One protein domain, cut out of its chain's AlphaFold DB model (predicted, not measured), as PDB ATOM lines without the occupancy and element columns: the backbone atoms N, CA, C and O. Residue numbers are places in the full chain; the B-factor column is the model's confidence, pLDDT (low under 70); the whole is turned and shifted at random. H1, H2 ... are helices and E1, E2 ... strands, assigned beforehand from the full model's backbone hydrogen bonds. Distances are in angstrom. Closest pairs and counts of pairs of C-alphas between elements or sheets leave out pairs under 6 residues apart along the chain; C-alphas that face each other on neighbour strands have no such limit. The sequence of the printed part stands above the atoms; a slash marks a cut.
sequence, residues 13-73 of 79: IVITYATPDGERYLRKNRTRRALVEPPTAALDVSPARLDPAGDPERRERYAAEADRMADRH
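This is residues 13 to 73 of the 79 residues of an uncharacterized protein of Halobacteriales archaeon QS_1_67_19 (UniProt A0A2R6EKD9). A two-stranded hairpin of E1 and E2 has one helix, H1, set crosswise at its turn end, on the E1 side. From the other end of the hairpin a long unnamed stretch, residues 32 to 55, makes a wide loop back to the turn end and leads into H1; on the way, residues 51 to 52 pair with the beginning of E2. The printed part has 61 residues, with two named strands and one named helix in the order E1, E2, H1; the sheet, order E1 - E2, is antiparallel, and the class is mixed, helices and strands. The whole is compact, with a radius of gyration of the C-alphas of 12.0 A and spans of 34 by 25 by 20 A.

E2, residues 24 to 31, is the longest strand, 23.6 A from first to last C-alpha. E1, residues 13 to 18, measures 16.1 A and begins with C-alpha 13 at (-10.574, -59.986, 43.802). H1, residues 56 to 72, measures 24.5 A, from C-alpha 56 at (2.397, -41.281, 33.854) to C-alpha 72 at (-21.340, -41.729, 39.933).

E1 and E2 form a hairpin, antiparallel with 162 degrees between their directions. N 13 and O 30, 2.7 A apart, and N 26 and O 17, 2.8 A apart, are within hydrogen-bond range. Residues 24 to 25 of E2 also pair, antiparallel, with residues 51 to 52. The closest C-alphas of E1 and H1 are those of Ala 18 and Tyr 62, 5.6 A apart. Those of E2 and H1 are Arg 24 and Arg 59, 7.8 A apart. In H1 every O i to N i+4 pair is within hydrogen-bond range.

The C-alphas farthest apart, those of Val 36 and Pro 56, are separated by 34.8 A. The printed part has no cut. The link from E1 to E2 is tight, and that from E2 to H1, 24 residues, is long. The mean pLDDT of the printed part is 89.6, and residues 32 to 36 are under 70.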
ATOM      1  N   ILE A  13     -10.259 -61.277  44.403       80.06
ATOM      2  CA  ILE A  13     -10.574 -59.986  43.802       80.06
ATOM      3  C   ILE A  13      -9.549 -58.980  44.320       80.06
ATOM      4  O   ILE A  13      -9.246 -58.914  45.515       80.06
ATOM      5  N   VAL A  14      -9.017 -58.182  43.400       86.19
ATOM      6  CA  VAL A  14      -8.113 -57.080  43.714       86.19
ATOM      7  C   VAL A  14      -8.865 -55.776  43.522       86.19
ATOM      8  O   VAL A  14      -9.288 -55.462  42.414       86.19
ATOM      9  N   ILE A  15      -8.997 -55.011  44.600       89.56
ATOM     10  CA  ILE A  15      -9.600 -53.679  44.585       89.56
ATOM     11  C   ILE A  15      -8.472 -52.659  44.685       89.56
ATOM     12  O   ILE A  15      -7.581 -52.797  45.531       89.56
ATOM     13  N   THR A  16      -8.495 -51.659  43.809       94.12
ATOM     14  CA  THR A  16      -7.523 -50.562  43.801       94.12
ATOM     15  C   THR A  16      -8.255 -49.261  44.072       94.12
ATOM     16  O   THR A  16      -9.139 -48.896  43.308       94.12
ATOM     17  N   TYR A  17      -7.865 -48.576  45.140       94.12
ATOM     18  CA  TYR A  17      -8.326 -47.229  45.458       94.12
ATOM     19  C   TYR A  17      -7.244 -46.255  45.020       94.12
ATOM     20  O   TYR A  17      -6.133 -46.326  45.542       94.12
ATOM     21  N   ALA A  18      -7.537 -45.399  44.050       95.06
ATOM     22  CA  ALA A  18      -6.626 -44.359  43.591       95.06
ATOM     23  C   ALA A  18      -6.953 -43.020  44.255       95.06
ATOM     24  O   ALA A  18      -8.112 -42.755  44.572       95.06
ATOM     25  N   THR A  19      -5.941 -42.179  44.458       94.56
ATOM     26  CA  THR A  19      -6.177 -40.764  44.764       94.56
ATOM     27  C   THR A  19      -6.769 -40.056  43.539       94.56
ATOM     28  O   THR A  19      -6.512 -40.504  42.419       94.56
ATOM     29  N   PRO A  20      -7.534 -38.958  43.705       93.25
ATOM     30  CA  PRO A  20      -8.101 -38.214  42.572       93.25
ATOM     31  C   PRO A  20      -7.039 -37.709  41.583       93.25
ATOM     32  O   PRO A  20      -7.246 -37.699  40.378       93.25
ATOM     33  N   ASP A  21      -5.852 -37.362  42.081       92.75
ATOM     34  CA  ASP A  21      -4.682 -36.998  41.271       92.75
ATOM     35  C   ASP A  21      -4.004 -38.197  40.567       92.75
ATOM     36  O   ASP A  21      -3.117 -38.016  39.733       92.75
ATOM     37  N   GLY A  22      -4.387 -39.432  40.905       93.69
ATOM     38  CA  GLY A  22      -3.847 -40.667  40.339       93.69
ATOM     39  C   GLY A  22      -2.399 -40.989  40.731       93.69
ATOM     40  O   GLY A  22      -1.875 -42.031  40.326       93.69
ATOM     41  N   GLU A  23      -1.721 -40.147  41.519       95.06
ATOM     42  CA  GLU A  23      -0.305 -40.330  41.845       95.06
ATOM     43  C   GLU A  23      -0.063 -41.486  42.805       95.06
ATOM     44  O   GLU A  23       1.029 -42.071  42.807       95.06
ATOM     45  N   ARG A  24      -1.063 -41.812  43.626       95.69
ATOM     46  CA  ARG A  24      -0.963 -42.828  44.667       95.69
ATOM     47  C   ARG A  24      -2.174 -43.745  44.676       95.69
ATOM     48  O   ARG A  24      -3.261 -43.388  44.230       95.69
ATOM     49  N   TYR A  25      -1.982 -44.947  45.202       95.38
ATOM     50  CA  TYR A  25      -3.050 -45.930  45.288       95.38
ATOM     51  C   TYR A  25      -2.894 -46.861  46.491       95.38
ATOM     52  O   TYR A  25      -1.805 -47.049  47.030       95.38
ATOM     53  N   LEU A  26      -3.995 -47.492  46.886       94.62
ATOM     54  CA  LEU A  26      -4.040 -48.601  47.827       94.62
ATOM     55  C   LEU A  26      -4.596 -49.836  47.124       94.62
ATOM     56  O   LEU A  26      -5.694 -49.800  46.571       94.62
ATOM     57  N   ARG A  27      -3.882 -50.961  47.214       92.56
ATOM     58  CA  ARG A  27      -4.345 -52.246  46.679       92.56
ATOM     59  C   ARG A  27      -4.786 -53.180  47.800       92.56
ATOM     60  O   ARG A  27      -4.007 -53.511  48.690       92.56
ATOM     61  N   LYS A  28      -6.020 -53.675  47.731       88.44
ATOM     62  CA  LYS A  28      -6.555 -54.692  48.645       88.44
ATOM     63  C   LYS A  28      -6.824 -55.984  47.882       88.44
ATOM     64  O   LYS A  28      -7.569 -55.984  46.912       88.44
ATOM     65  N   ASN A  29      -6.233 -57.086  48.337       84.69
ATOM     66  CA  ASN A  29      -6.546 -58.431  47.848       84.69
ATOM     67  C   ASN A  29      -7.555 -59.096  48.800       84.69
ATOM     68  O   ASN A  29      -7.363 -59.043  50.020       84.69
ATOM     69  N   ARG A  30      -8.647 -59.647  48.270       79.94
ATOM     70  CA  ARG A  30      -9.743 -60.263  49.033       79.94
ATOM     71  C   ARG A  30     -10.256 -61.495  48.307       79.94
ATOM     72  O   ARG A  30     -10.382 -61.458  47.096       79.94
ATOM     73  N   THR A  31     -10.659 -62.544  49.015       76.81
ATOM     74  CA  THR A  31     -11.427 -63.625  48.380       76.81
ATOM     75  C   THR A  31     -12.886 -63.191  48.204       76.81
ATOM     76  O   THR A  31     -13.436 -62.478  49.040       76.81
ATOM     77  N   ARG A  32     -13.562 -63.666  47.154       66.50
ATOM     78  CA  ARG A  32     -14.984 -63.386  46.886       66.50
ATOM     79  C   ARG A  32     -15.899 -63.850  48.022       66.50
ATOM     80  O   ARG A  32     -16.930 -63.240  48.253       66.50
ATOM     81  N   ARG A  33     -15.504 -64.904  48.748       64.75
ATOM     82  CA  ARG A  33     -16.198 -65.372  49.960       64.75
ATOM     83  C   ARG A  33     -15.943 -64.482  51.185       64.75
ATOM     84  O   ARG A  33     -16.749 -64.504  52.102       64.75
ATOM     85  N   ALA A  34     -14.841 -63.727  51.212       61.25
ATOM     86  CA  ALA A  34     -14.493 -62.810  52.299       61.25
ATOM     87  C   ALA A  34     -15.038 -61.385  52.109       61.25
ATOM     88  O   ALA A  34     -14.813 -60.543  52.978       61.25
ATOM     89  N   LEU A  35     -15.765 -61.101  51.021       62.59
ATOM     90  CA  LEU A  35     -16.643 -59.930  50.955       62.59
ATOM     91  C   LEU A  35     -17.861 -60.176  51.852       62.59
ATOM     92  O   LEU A  35     -18.959 -60.444  51.378       62.59
ATOM     93  N   VAL A  36     -17.635 -60.137  53.166       67.44
ATOM     94  CA  VAL A  36     -18.717 -60.090  54.157       67.44
ATOM     95  C   VAL A  36     -19.528 -58.806  53.953       67.44
ATOM     96  O   VAL A  36     -20.744 -58.823  54.109       67.44
ATOM     97  N   GLU A  37     -18.860 -57.733  53.519       75.38
ATOM     98  CA  GLU A  37     -19.458 -56.452  53.148       75.38
ATOM     99  C   GLU A  37     -18.889 -55.983  51.792       75.38
ATOM    100  O   GLU A  37     -17.688 -56.180  51.543       75.38
ATOM    101  N   PRO A  38     -19.719 -55.402  50.900       82.31
ATOM    102  CA  PRO A  38     -19.246 -54.780  49.663       82.31
ATOM    103  C   PRO A  38     -18.270 -53.625  49.947       82.31
ATOM    104  O   PRO A  38     -18.369 -52.985  50.997       82.31
ATOM    105  N   PRO A  39     -17.317 -53.335  49.046       87.31
ATOM    106  CA  PRO A  39     -16.490 -52.143  49.166       87.31
ATOM    107  C   PRO A  39     -17.336 -50.874  49.037       87.31
ATOM    108  O   PRO A  39     -18.323 -50.847  48.311       87.31
ATOM    109  N   THR A  40     -16.904 -49.807  49.695       92.19
ATOM    110  CA  THR A  40     -17.388 -48.451  49.426       92.19
ATOM    111  C   THR A  40     -16.668 -47.846  48.222       92.19
ATOM    112  O   THR A  40     -15.559 -48.282  47.877       92.19
ATOM    113  N   ALA A  41     -17.273 -46.827  47.609       91.88
ATOM    114  CA  ALA A  41     -16.707 -46.084  46.487       91.88
ATOM    115  C   ALA A  41     -15.366 -45.417  46.841       91.88
ATOM    116  O   ALA A  41     -14.455 -45.373  46.011       91.88
ATOM    117  N   ALA A  42     -15.200 -44.968  48.090       91.56
ATOM    118  CA  ALA A  42     -13.955 -44.393  48.587       91.56
ATOM    119  C   ALA A  42     -13.570 -44.909  49.981       91.56
ATOM    120  O   ALA A  42     -14.363 -45.506  50.708       91.56
ATOM    121  N   LEU A  43     -12.309 -44.686  50.356       92.19
ATOM    122  CA  LEU A  43     -11.783 -44.968  51.690       92.19
ATOM    123  C   LEU A  43     -10.966 -43.776  52.178       92.19
ATOM    124  O   LEU A  43     -10.075 -43.318  51.465       92.19
ATOM    125  N   ASP A  44     -11.185 -43.361  53.423       91.19
ATOM    126  CA  ASP A  44     -10.259 -42.464  54.110       91.19
ATOM    127  C   ASP A  44      -9.061 -43.269  54.638       91.19
ATOM    128  O   ASP A  44      -9.174 -44.148  55.503       91.19
ATOM    129  N   VAL A  45      -7.891 -43.023  54.052       91.62
ATOM    130  CA  VAL A  45      -6.655 -43.744  54.349       91.62
ATOM    131  C   VAL A  45      -5.478 -42.792  54.451       91.62
ATOM    132  O   VAL A  45      -5.267 -41.912  53.624       91.62
ATOM    133  N   SER A  46      -4.643 -43.030  55.464       92.69
ATOM    134  CA  SER A  46      -3.411 -42.268  55.649       92.69
ATOM    135  C   SER A  46      -2.501 -42.371  54.413       92.69
ATOM    136  O   SER A  46      -2.249 -43.493  53.953       92.69
ATOM    137  N   PRO A  47      -1.901 -41.256  53.946       90.50
ATOM    138  CA  PRO A  47      -0.985 -41.245  52.804       90.50
ATOM    139  C   PRO A  47       0.222 -42.178  52.939       90.50
ATOM    140  O   PRO A  47       0.801 -42.569  51.931       90.50
ATOM    141  N   ALA A  48       0.606 -42.541  54.169       94.06
ATOM    142  CA  ALA A  48       1.702 -43.471  54.445       94.06
ATOM    143  C   ALA A  48       1.376 -44.930  54.079       94.06
ATOM    144  O   ALA A  48       2.277 -45.761  54.021       94.06
ATOM    145  N   ARG A  49       0.095 -45.255  53.859       94.31
ATOM    146  CA  ARG A  49      -0.351 -46.582  53.406       94.31
ATOM    147  C   ARG A  49      -0.522 -46.671  51.889       94.31
ATOM    148  O   ARG A  49      -0.954 -47.716  51.411       94.31
ATOM    149  N   LEU A  50      -0.262 -45.585  51.161       95.44
ATOM    150  CA  LEU A  50      -0.433 -45.531  49.716       95.44
ATOM    151  C   LEU A  50       0.897 -45.770  49.005       95.44
ATOM    152  O   LEU A  50       1.918 -45.185  49.367       95.44
ATOM    153  N   ASP A  51       0.843 -46.567  47.948       95.88
ATOM    154  CA  ASP A  51       1.964 -46.803  47.051       95.88
ATOM    155  C   ASP A  51       1.953 -45.781  45.901       95.88
ATOM    156  O   ASP A  51       0.879 -45.396  45.426       95.88
ATOM    157  N   PRO A  52       3.122 -45.334  45.409       96.50
ATOM    158  CA  PRO A  52       3.192 -44.459  44.246       96.50
ATOM    159  C   PRO A  52       2.854 -45.218  42.954       96.50
ATOM    160  O   PRO A  52       3.382 -46.299  42.691       96.50
ATOM    161  N   ALA A  53       2.044 -44.615  42.079       92.50
ATOM    162  CA  ALA A  53       1.724 -45.162  40.758       92.50
ATOM    163  C   ALA A  53       2.953 -45.227  39.829       92.50
ATOM    164  O   ALA A  53       3.033 -46.110  38.977       92.50
ATOM    165  N   GLY A  54       3.939 -44.350  40.026       92.25
ATOM    166  CA  GLY A  54       5.241 -44.373  39.346       92.25
ATOM    167  C   GLY A  54       5.226 -43.835  37.913       92.25
ATOM    168  O   GLY A  54       5.932 -42.871  37.633       92.25
ATOM    169  N   ASP A  55       4.425 -44.433  37.034       92.62
ATOM    170  CA  ASP A  55       4.395 -44.134  35.597       92.62
ATOM    171  C   ASP A  55       3.231 -43.190  35.204       92.62
ATOM    172  O   ASP A  55       2.132 -43.354  35.747       92.62
ATOM    173  N   PRO A  56       3.433 -42.225  34.280       93.56
ATOM    174  CA  PRO A  56       2.397 -41.281  33.854       93.56
ATOM    175  C   PRO A  56       1.122 -41.930  33.305       93.56
ATOM    176  O   PRO A  56       0.032 -41.521  33.697       93.56
ATOM    177  N   GLU A  57       1.223 -42.984  32.491       94.38
ATOM    178  CA  GLU A  57       0.046 -43.653  31.916       94.38
ATOM    179  C   GLU A  57      -0.799 -44.304  33.017       94.38
ATOM    180  O   GLU A  57      -2.034 -44.310  32.986       94.38
ATOM    181  N   ARG A  58      -0.130 -44.844  34.046       93.19
ATOM    182  CA  ARG A  58      -0.815 -45.405  35.215       93.19
ATOM    183  C   ARG A  58      -1.530 -44.320  36.013       93.19
ATOM    184  O   ARG A  58      -2.650 -44.573  36.453       93.19
ATOM    185  N   ARG A  59      -0.898 -43.157  36.192       95.00
ATOM    186  CA  ARG A  59      -1.486 -42.016  36.909       95.00
ATOM    187  C   ARG A  59      -2.739 -41.513  36.211       95.00
ATOM    188  O   ARG A  59      -3.778 -41.429  36.851       95.00
ATOM    189  N   GLU A  60      -2.669 -41.286  34.903       95.00
ATOM    190  CA  GLU A  60      -3.813 -40.826  34.107       95.00
ATOM    191  C   GLU A  60      -4.988 -41.801  34.186       95.00
ATOM    192  O   GLU A  60      -6.123 -41.401  34.437       95.00
ATOM    193  N   ARG A  61      -4.718 -43.106  34.052       95.44
ATOM    194  CA  ARG A  61      -5.761 -44.129  34.186       95.44
ATOM    195  C   ARG A  61      -6.392 -44.133  35.579       95.44
ATOM    196  O   ARG A  61      -7.592 -44.355  35.702       95.44
ATOM    197  N   TYR A  62      -5.585 -43.967  36.620       95.62
ATOM    198  CA  TYR A  62      -6.054 -43.964  38.003       95.62
ATOM    199  C   TYR A  62      -6.867 -42.716  38.342       95.62
ATOM    200  O   TYR A  62      -7.933 -42.869  38.932       95.62
ATOM    201  N   ALA A  63      -6.432 -41.536  37.899       94.19
ATOM    202  CA  ALA A  63      -7.199 -40.302  38.024       94.19
ATOM    203  C   ALA A  63      -8.552 -40.419  37.305       94.19
ATOM    204  O   ALA A  63      -9.595 -40.218  37.913       94.19
ATOM    205  N   ALA A  64      -8.557 -40.887  36.050       94.88
ATOM    206  CA  ALA A  64      -9.789 -41.040  35.278       94.88
ATOM    207  C   ALA A  64     -10.797 -42.018  35.914       94.88
ATOM    208  O   ALA A  64     -12.008 -41.823  35.803       94.88
ATOM    209  N   GLU A  65     -10.323 -43.087  36.563       94.06
ATOM    210  CA  GLU A  65     -11.214 -44.014  37.269       94.06
ATOM    211  C   GLU A  65     -11.701 -43.436  38.605       94.06
ATOM    212  O   GLU A  65     -12.864 -43.634  38.951       94.06
ATOM    213  N   ALA A  66     -10.845 -42.708  39.331       92.50
ATOM    214  CA  ALA A  66     -11.229 -42.014  40.558       92.50
ATOM    215  C   ALA A  66     -12.302 -40.950  40.282       92.50
ATOM    216  O   ALA A  66     -13.325 -40.937  40.966       92.50
ATOM    217  N   ASP A  67     -12.122 -40.147  39.231       92.62
ATOM    218  CA  ASP A  67     -13.101 -39.155  38.780       92.62
ATOM    219  C   ASP A  67     -14.418 -39.826  38.381       92.62
ATOM    220  O   ASP A  67     -15.485 -39.443  38.853       92.62
ATOM    221  N   ARG A  68     -14.364 -40.908  37.587       93.62
ATOM    222  CA  ARG A  68     -15.571 -41.655  37.204       93.62
ATOM    223  C   ARG A  68     -16.324 -42.199  38.423       93.62
ATOM    224  O   ARG A  68     -17.554 -42.197  38.409       93.62
ATOM    225  N   MET A  69     -15.615 -42.732  39.420       93.25
ATOM    226  CA  MET A  69     -16.247 -43.242  40.639       93.25
ATOM    227  C   MET A  69     -16.901 -42.111  41.432       93.25
ATOM    228  O   MET A  69     -18.056 -42.259  41.818       93.25
ATOM    229  N   ALA A  70     -16.213 -40.979  41.600       91.38
ATOM    230  CA  ALA A  70     -16.736 -39.811  42.308       91.38
ATOM    231  C   ALA A  70     -17.931 -39.149  41.597       91.38
ATOM    232  O   ALA A  70     -18.844 -38.663  42.257       91.38
ATOM    233  N   ASP A  71     -17.965 -39.163  40.262       94.88
ATOM    234  CA  ASP A  71     -19.089 -38.633  39.476       94.88
ATOM    235  C   ASP A  71     -20.368 -39.473  39.617       94.88
ATOM    236  O   ASP A  71     -21.473 -38.983  39.371       94.88
ATOM    237  N   ARG A  72     -20.228 -40.766  39.932       94.81
ATOM    238  CA  ARG A  72     -21.340 -41.729  39.933       94.81
ATOM    239  C   ARG A  72     -21.809 -42.127  41.319       94.81
ATOM    240  O   ARG A  72     -22.962 -42.533  41.430       94.81
ATOM    241  N   HIS A  73     -20.927 -42.056  42.310       93.88
ATOM    242  CA  HIS A  73     -21.158 -42.619  43.628       93.88
ATOM    243  C   HIS A  73     -20.738 -41.664  44.735       93.88
ATOM    244  O   HIS A  73     -19.684 -41.027  44.662       93.88
TER     245      HIS A  73